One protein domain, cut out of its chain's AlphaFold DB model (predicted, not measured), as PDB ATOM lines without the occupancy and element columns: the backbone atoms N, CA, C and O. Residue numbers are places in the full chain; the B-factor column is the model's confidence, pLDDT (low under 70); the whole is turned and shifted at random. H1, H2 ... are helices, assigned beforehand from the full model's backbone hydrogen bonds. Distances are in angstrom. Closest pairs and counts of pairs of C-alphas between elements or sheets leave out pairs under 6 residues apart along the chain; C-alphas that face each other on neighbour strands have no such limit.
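What this domain is: This is residues 34 to 81 of the 133 residues of an uncharacterized protein of bioreactor metagenome (UniProt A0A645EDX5). The longest helix, H1, makes one end of an elongated shape, and H2 carries on from it after a small step, so that these two follow each other end to end along the length. Residues 57 to 66 then fold back in an open loop toward H1 before the chain turns again into two shorter helices, H3 next to H2 and H4 at the end far from H1. The printed part has 48 residues with four named helices in the order H1, H2, H3, H4 and no named strand; the class is all helix. The whole is only just loose, close to compact, with a radius of gyration of the C-alphas of 11.6 A, and spans 37 by 20 by 14 A.

Where its parts are: Find C-alpha 34 at (7.421, -58.705, 30.747), where H1 begins; it covers residues 34 to 44 and is 15.0 A from first to last C-alpha. H2, residues 47 to 56, measures 14.2 A. Look next at C-alpha 61, at (22.936, -44.614, 36.608), in the loop after H2. H3 is the four residues 67 to 70, 5.4 A. H4, residues 73 to 79, measures 10.5 A and ends at C-alpha 79, at (30.347, -37.444, 37.946).

How they stand to each other: Start at H1 and H2: they touch only at the corner by their link, and only just, with 3 pairs of C-alphas within 8 A; the closest C-alphas are those of Tyr 43 and Asn 49, 5.5 A apart. They run the same way at a steep tilt of 36 degrees, only just steep. From H2, look across to H3: these only just touch, with 3 pairs of C-alphas within 8 A, the closest being those of Gly 54 and Leu 70 at 5.0 A. H3 and H4 touch only at the corner by their link, again only just with 3 such pairs; their closest C-alphas are those of Ile 67 and Ala 76, 6.8 A apart. H1 is apart from H3 and from H4, and H2 is apart from H4. In H1, H2 and H4 every O i to N i+4 pair is within hydrogen-bond range; H3 is too short for such a pair, and its one O i to N i+3 pair is within range.

The domain as a whole: The two C-alphas farthest apart are those of Glu 34 and Pro 73, at 36.7 A. The printed part has no cut. The links H1 to H2 and H3 to H4 are tight, and that from H2 to H3, ten residues, is short. The mean pLDDT of the printed part is 77.5; look for values under 70 at residues 61 to 63, 75, 79 and 81.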
ATOM      1  N   GLU A  34       6.326 -58.808  31.720       94.62
ATOM      2  CA  GLU A  34       7.421 -58.705  30.747       94.62
ATOM      3  C   GLU A  34       7.262 -57.501  29.812       94.62
ATOM      4  O   GLU A  34       8.208 -56.748  29.593       94.62
ATOM      5  N   ALA A  35       6.052 -57.276  29.290       95.19
ATOM      6  CA  ALA A  35       5.770 -56.116  28.448       95.19
ATOM      7  C   ALA A  35       5.931 -54.806  29.234       95.19
ATOM      8  O   ALA A  35       6.530 -53.857  28.735       95.19
ATOM      9  N   ALA A  36       5.461 -54.775  30.486       92.06
ATOM     10  CA  ALA A  36       5.673 -53.637  31.376       92.06
ATOM     11  C   ALA A  36       7.168 -53.385  31.634       92.06
ATOM     12  O   ALA A  36       7.605 -52.237  31.612       92.06
ATOM     13  N   MET A  37       7.966 -54.443  31.805       90.06
ATOM     14  CA  MET A  37       9.414 -54.317  31.977       90.06
ATOM     15  C   MET A  37      10.096 -53.734  30.735       90.06
ATOM     16  O   MET A  37      10.967 -52.883  30.877       90.06
ATOM     17  N   LYS A  38       9.666 -54.107  29.522       90.56
ATOM     18  CA  LYS A  38      10.192 -53.510  28.280       90.56
ATOM     19  C   LYS A  38       9.924 -52.006  28.191       90.56
ATOM     20  O   LYS A  38      10.775 -51.258  27.720       90.56
ATOM     21  N   VAL A  39       8.767 -51.546  28.673       87.94
ATOM     22  CA  VAL A  39       8.470 -50.106  28.762       87.94
ATOM     23  C   VAL A  39       9.412 -49.428  29.758       87.94
ATOM     24  O   VAL A  39       9.988 -48.389  29.442       87.94
ATOM     25  N   VAL A  40       9.616 -50.028  30.934       86.94
ATOM     26  CA  VAL A  40      10.571 -49.517  31.932       86.94
ATOM     27  C   VAL A  40      11.987 -49.450  31.361       86.94
ATOM     28  O   VAL A  40      12.670 -48.446  31.539       86.94
ATOM     29  N   GLU A  41      12.421 -50.477  30.634       83.25
ATOM     30  CA  GLU A  41      13.729 -50.513  29.987       83.25
ATOM     31  C   GLU A  41      13.900 -49.372  28.975       83.25
ATOM     32  O   GLU A  41      14.930 -48.698  28.990       83.25
ATOM     33  N   ALA A  42      12.879 -49.083  28.164       83.06
ATOM     34  CA  ALA A  42      12.917 -47.972  27.213       83.06
ATOM     35  C   ALA A  42      13.111 -46.605  27.900       83.06
ATOM     36  O   ALA A  42      13.871 -45.772  27.401       83.06
ATOM     37  N   TYR A  43      12.478 -46.387  29.059       80.56
ATOM     38  CA  TYR A  43      12.617 -45.144  29.827       80.56
ATOM     39  C   TYR A  43      13.915 -45.064  30.632       80.56
ATOM     40  O   TYR A  43      14.537 -44.008  30.671       80.56
ATOM     41  N   ALA A  44      14.331 -46.156  31.273       77.50
ATOM     42  CA  ALA A  44      15.463 -46.151  32.200       77.50
ATOM     43  C   ALA A  44      16.819 -46.397  31.514       77.50
ATOM     44  O   ALA A  44      17.851 -45.918  31.984       77.50
ATOM     45  N   ARG A  45      16.839 -47.165  30.418       71.94
ATOM     46  CA  ARG A  45      18.069 -47.590  29.722       71.94
ATOM     47  C   ARG A  45      18.117 -47.192  28.249       71.94
ATOM     48  O   ARG A  45      19.215 -47.081  27.708       71.94
ATOM     49  N   GLY A  46      16.959 -46.993  27.623       72.88
ATOM     50  CA  GLY A  46      16.833 -46.577  26.228       72.88
ATOM     51  C   GLY A  46      16.938 -45.064  26.019       72.88
ATOM     52  O   GLY A  46      17.429 -44.316  26.869       72.88
ATOM     53  N   GLU A  47      16.438 -44.607  24.871       81.19
ATOM     54  CA  GLU A  47      16.459 -43.197  24.450       81.19
ATOM     55  C   GLU A  47      15.744 -42.261  25.430       81.19
ATOM     56  O   GLU A  47      16.149 -41.108  25.582       81.19
ATOM     57  N   GLY A  48      14.728 -42.754  26.151       79.44
ATOM     58  CA  GLY A  48      13.991 -41.960  27.136       79.44
ATOM     59  C   GLY A  48      14.899 -41.383  28.224       79.44
ATOM     60  O   GLY A  48      14.728 -40.231  28.623       79.44
ATOM     61  N   ASN A  49      15.921 -42.137  28.634       77.00
ATOM     62  CA  ASN A  49      16.892 -41.678  29.619       77.00
ATOM     63  C   ASN A  49      17.778 -40.554  29.063       77.00
ATOM     64  O   ASN A  49      18.002 -39.555  29.739       77.00
ATOM     65  N   ALA A  50      18.255 -40.691  27.822       79.31
ATOM     66  CA  ALA A  50      19.072 -39.666  27.174       79.31
ATOM     67  C   ALA A  50      18.284 -38.364  26.959       79.31
ATOM     68  O   ALA A  50      18.800 -37.287  27.246       79.31
ATOM     69  N   ILE A  51      17.018 -38.463  26.535       82.25
ATOM     70  CA  ILE A  51      16.116 -37.311  26.390       82.25
ATOM     71  C   ILE A  51      15.905 -36.626  27.740       82.25
ATOM     72  O   ILE A  51      16.066 -35.413  27.848       82.25
ATOM     73  N   TRP A  52      15.575 -37.386  28.786       78.62
ATOM     74  CA  TRP A  52      15.365 -36.817  30.114       78.62
ATOM     75  C   TRP A  52      16.625 -36.111  30.631       78.62
ATOM     76  O   TRP A  52      16.535 -34.971  31.093       78.62
ATOM     77  N   MET A  53      17.805 -36.733  30.495       77.62
ATOM     78  CA  MET A  53      19.069 -36.127  30.931       77.62
ATOM     79  C   MET A  53      19.365 -34.866  30.113       77.62
ATOM     80  O   MET A  53      19.742 -33.846  30.679       77.62
ATOM     81  N   GLY A  54      19.138 -34.921  28.797       78.81
ATOM     82  CA  GLY A  54      19.333 -33.819  27.855       78.81
ATOM     83  C   GLY A  54      18.383 -32.633  28.041       78.81
ATOM     84  O   GLY A  54      18.718 -31.525  27.646       78.81
ATOM     85  N   MET A  55      17.214 -32.843  28.648       80.44
ATOM     86  CA  MET A  55      16.231 -31.781  28.893       80.44
ATOM     87  C   MET A  55      16.325 -31.185  30.299       80.44
ATOM     88  O   MET A  55      15.943 -30.035  30.510       80.44
ATOM     89  N   THR A  56      16.782 -31.972  31.275       75.94
ATOM     90  CA  THR A  56      16.726 -31.597  32.698       75.94
ATOM     91  C   THR A  56      18.098 -31.396  33.332       75.94
ATOM     92  O   THR A  56      18.194 -30.768  34.384       75.94
ATOM     93  N   GLY A  57      19.162 -31.925  32.721       73.69
ATOM     94  CA  GLY A  57      20.507 -31.937  33.294       73.69
ATOM     95  C   GLY A  57      20.654 -32.845  34.516       73.69
ATOM     96  O   GLY A  57      21.640 -32.738  35.242       73.69
ATOM     97  N   ALA A  58      19.685 -33.714  34.791       76.06
ATOM     98  CA  ALA A  58      19.735 -34.575  35.957       76.06
ATOM     99  C   ALA A  58      20.491 -35.892  35.669       76.06
ATOM    100  O   ALA A  58      20.823 -36.219  34.526       76.06
ATOM    101  N   LEU A  59      20.878 -36.606  36.732       72.75
ATOM    102  CA  LEU A  59      21.818 -37.731  36.656       72.75
ATOM    103  C   LEU A  59      21.098 -39.066  36.460       72.75
ATOM    104  O   LEU A  59      20.045 -39.303  37.048       72.75
ATOM    105  N   SER A  60      21.718 -39.967  35.697       71.75
ATOM    106  CA  SER A  60      21.245 -41.337  35.509       71.75
ATOM    107  C   SER A  60      22.339 -42.349  35.851       71.75
ATOM    108  O   SER A  60      23.503 -42.112  35.521       71.75
ATOM    109  N   PRO A  61      21.995 -43.508  36.444       65.38
ATOM    110  CA  PRO A  61      22.936 -44.614  36.608       65.38
ATOM    111  C   PRO A  61      23.284 -45.308  35.276       65.38
ATOM    112  O   PRO A  61      24.155 -46.182  35.248       65.38
ATOM    113  N   ASN A  62      22.612 -44.967  34.169       69.62
ATOM    114  CA  ASN A  62      22.899 -45.532  32.856       69.62
ATOM    115  C   ASN A  62      24.218 -44.987  32.282       69.62
ATOM    116  O   ASN A  62      24.286 -43.860  31.798       69.62
ATOM    117  N   LYS A  63      25.254 -45.831  32.275       69.62
ATOM    118  CA  LYS A  63      26.599 -45.495  31.777       69.62
ATOM    119  C   LYS A  63      26.728 -45.477  30.249       69.62
ATOM    120  O   LYS A  63      27.785 -45.113  29.748       69.62
ATOM    121  N   ASN A  64      25.688 -45.882  29.520       71.06
ATOM    122  CA  ASN A  64      25.720 -45.961  28.058       71.06
ATOM    123  C   ASN A  64      25.276 -44.658  27.376       71.06
ATOM    124  O   ASN A  64      25.289 -44.583  26.151       71.06
ATOM    125  N   VAL A  65      24.858 -43.646  28.142       73.50
ATOM    126  CA  VAL A  65      24.542 -42.322  27.598       73.50
ATOM    127  C   VAL A  65      25.825 -41.511  27.475       73.50
ATOM    128  O   VAL A  65      26.557 -41.360  28.455       73.50
ATOM    129  N   ASP A  66      26.078 -40.953  26.291       79.06
ATOM    130  CA  ASP A  66      27.130 -39.954  26.114       79.06
ATOM    131  C   ASP A  66      26.711 -38.648  26.795       79.06
ATOM    132  O   ASP A  66      26.025 -37.798  26.236       79.06
ATOM    133  N   ILE A  67      27.114 -38.496  28.051       73.06
ATOM    134  CA  ILE A  67      26.806 -37.311  28.851       73.06
ATOM    135  C   ILE A  67      27.423 -36.030  28.273       73.06
ATOM    136  O   ILE A  67      26.898 -34.942  28.509       73.06
ATOM    137  N   ASN A  68      28.518 -36.140  27.512       77.88
ATOM    138  CA  ASN A  68      29.216 -34.982  26.963       77.88
ATOM    139  C   ASN A  68      28.443 -34.386  25.783       77.88
ATOM    140  O   ASN A  68      28.460 -33.169  25.597       77.88
ATOM    141  N   SER A  69      27.708 -35.214  25.033       81.00
ATOM    142  CA  SER A  69      26.863 -34.748  23.930       81.00
ATOM    143  C   SER A  69      25.587 -34.035  24.390       81.00
ATOM    144  O   SER A  69      24.909 -33.424  23.569       81.00
ATOM    145  N   LEU A  70      25.237 -34.098  25.681       75.62
ATOM    146  CA  LEU A  70      24.004 -33.507  26.220       75.62
ATOM    147  C   LEU A  70      24.107 -32.003  26.508       75.62
ATOM    148  O   LEU A  70      23.099 -31.374  26.811       75.62
ATOM    149  N   GLY A  71      25.304 -31.411  26.442       79.00
ATOM    150  CA  GLY A  71      25.476 -29.965  26.618       79.00
ATOM    151  C   GLY A  71      25.391 -29.467  28.067       79.00
ATOM    152  O   GLY A  71      25.193 -28.272  28.277       79.00
ATOM    153  N   TYR A  72      25.592 -30.340  29.065       76.69
ATOM    154  CA  TYR A  72      25.651 -29.972  30.490       76.69
ATOM    155  C   TYR A  72      27.064 -30.151  31.083       76.69
ATOM    156  O   TYR A  72      27.343 -31.172  31.717       76.69
ATOM    157  N   PRO A  73      27.963 -29.153  30.966       74.88
ATOM    158  CA  PRO A  73      29.336 -29.246  31.478       74.88
ATOM    159  C   PRO A  73      29.431 -29.574  32.976       74.88
ATOM    160  O   PRO A  73      30.373 -30.229  33.420       74.88
ATOM    161  N   LEU A  74      28.448 -29.132  33.768       71.44
ATOM    162  CA  LEU A  74      28.419 -29.358  35.212       71.44
ATOM    163  C   LEU A  74      28.115 -30.820  35.575       71.44
ATOM    164  O   LEU A  74      28.646 -31.317  36.564       71.44
ATOM    165  N   VAL A  75      27.317 -31.527  34.768       69.94
ATOM    166  CA  VAL A  75      26.980 -32.945  34.991       69.94
ATOM    167  C   VAL A  75      28.231 -33.815  34.908       69.94
ATOM    168  O   VAL A  75      28.478 -34.622  35.804       69.94
ATOM    169  N   ALA A  76      29.068 -33.591  33.890       70.81
ATOM    170  CA  ALA A  76      30.346 -34.284  33.751       70.81
ATOM    171  C   ALA A  76      31.259 -34.036  34.963       70.81
ATOM    172  O   ALA A  76      31.829 -34.974  35.513       70.81
ATOM    173  N   LYS A  77      31.317 -32.786  35.449       74.31
ATOM    174  CA  LYS A  77      32.099 -32.408  36.639       74.31
ATOM    175  C   LYS A  77      31.595 -33.037  37.932       74.31
ATOM    176  O   LYS A  77      32.392 -33.370  38.802       74.31
ATOM    177  N   ILE A  78      30.281 -33.188  38.075       70.38
ATOM    178  CA  ILE A  78      29.682 -33.859  39.228       70.38
ATOM    179  C   ILE A  78      30.118 -35.332  39.239       70.38
ATOM    180  O   ILE A  78      30.625 -35.801  40.256       70.38
ATOM    181  N   LEU A  79      30.016 -36.021  38.099       67.88
ATOM    182  CA  LEU A  79      30.347 -37.444  37.946       67.88
ATOM    183  C   LEU A  79      31.845 -37.781  38.089       67.88
ATOM    184  O   LEU A  79      32.179 -38.947  38.284       67.88
ATOM    185  N   GLU A  80      32.745 -36.793  38.046       72.38
ATOM    186  CA  GLU A  80      34.168 -36.969  38.395       72.38
ATOM    187  C   GLU A  80      34.367 -37.322  39.883       72.38
ATOM    188  O   GLU A  80      35.414 -37.850  40.263       72.38
ATOM    189  N   LYS A  81      33.377 -37.041  40.743       65.12
ATOM    190  CA  LYS A  81      33.434 -37.385  42.165       65.12
ATOM    191  C   LYS A  81      32.901 -38.802  42.401       65.12
ATOM    192  O   LYS A  81      31.860 -39.162  41.853       65.12
TER     193      LYS A  81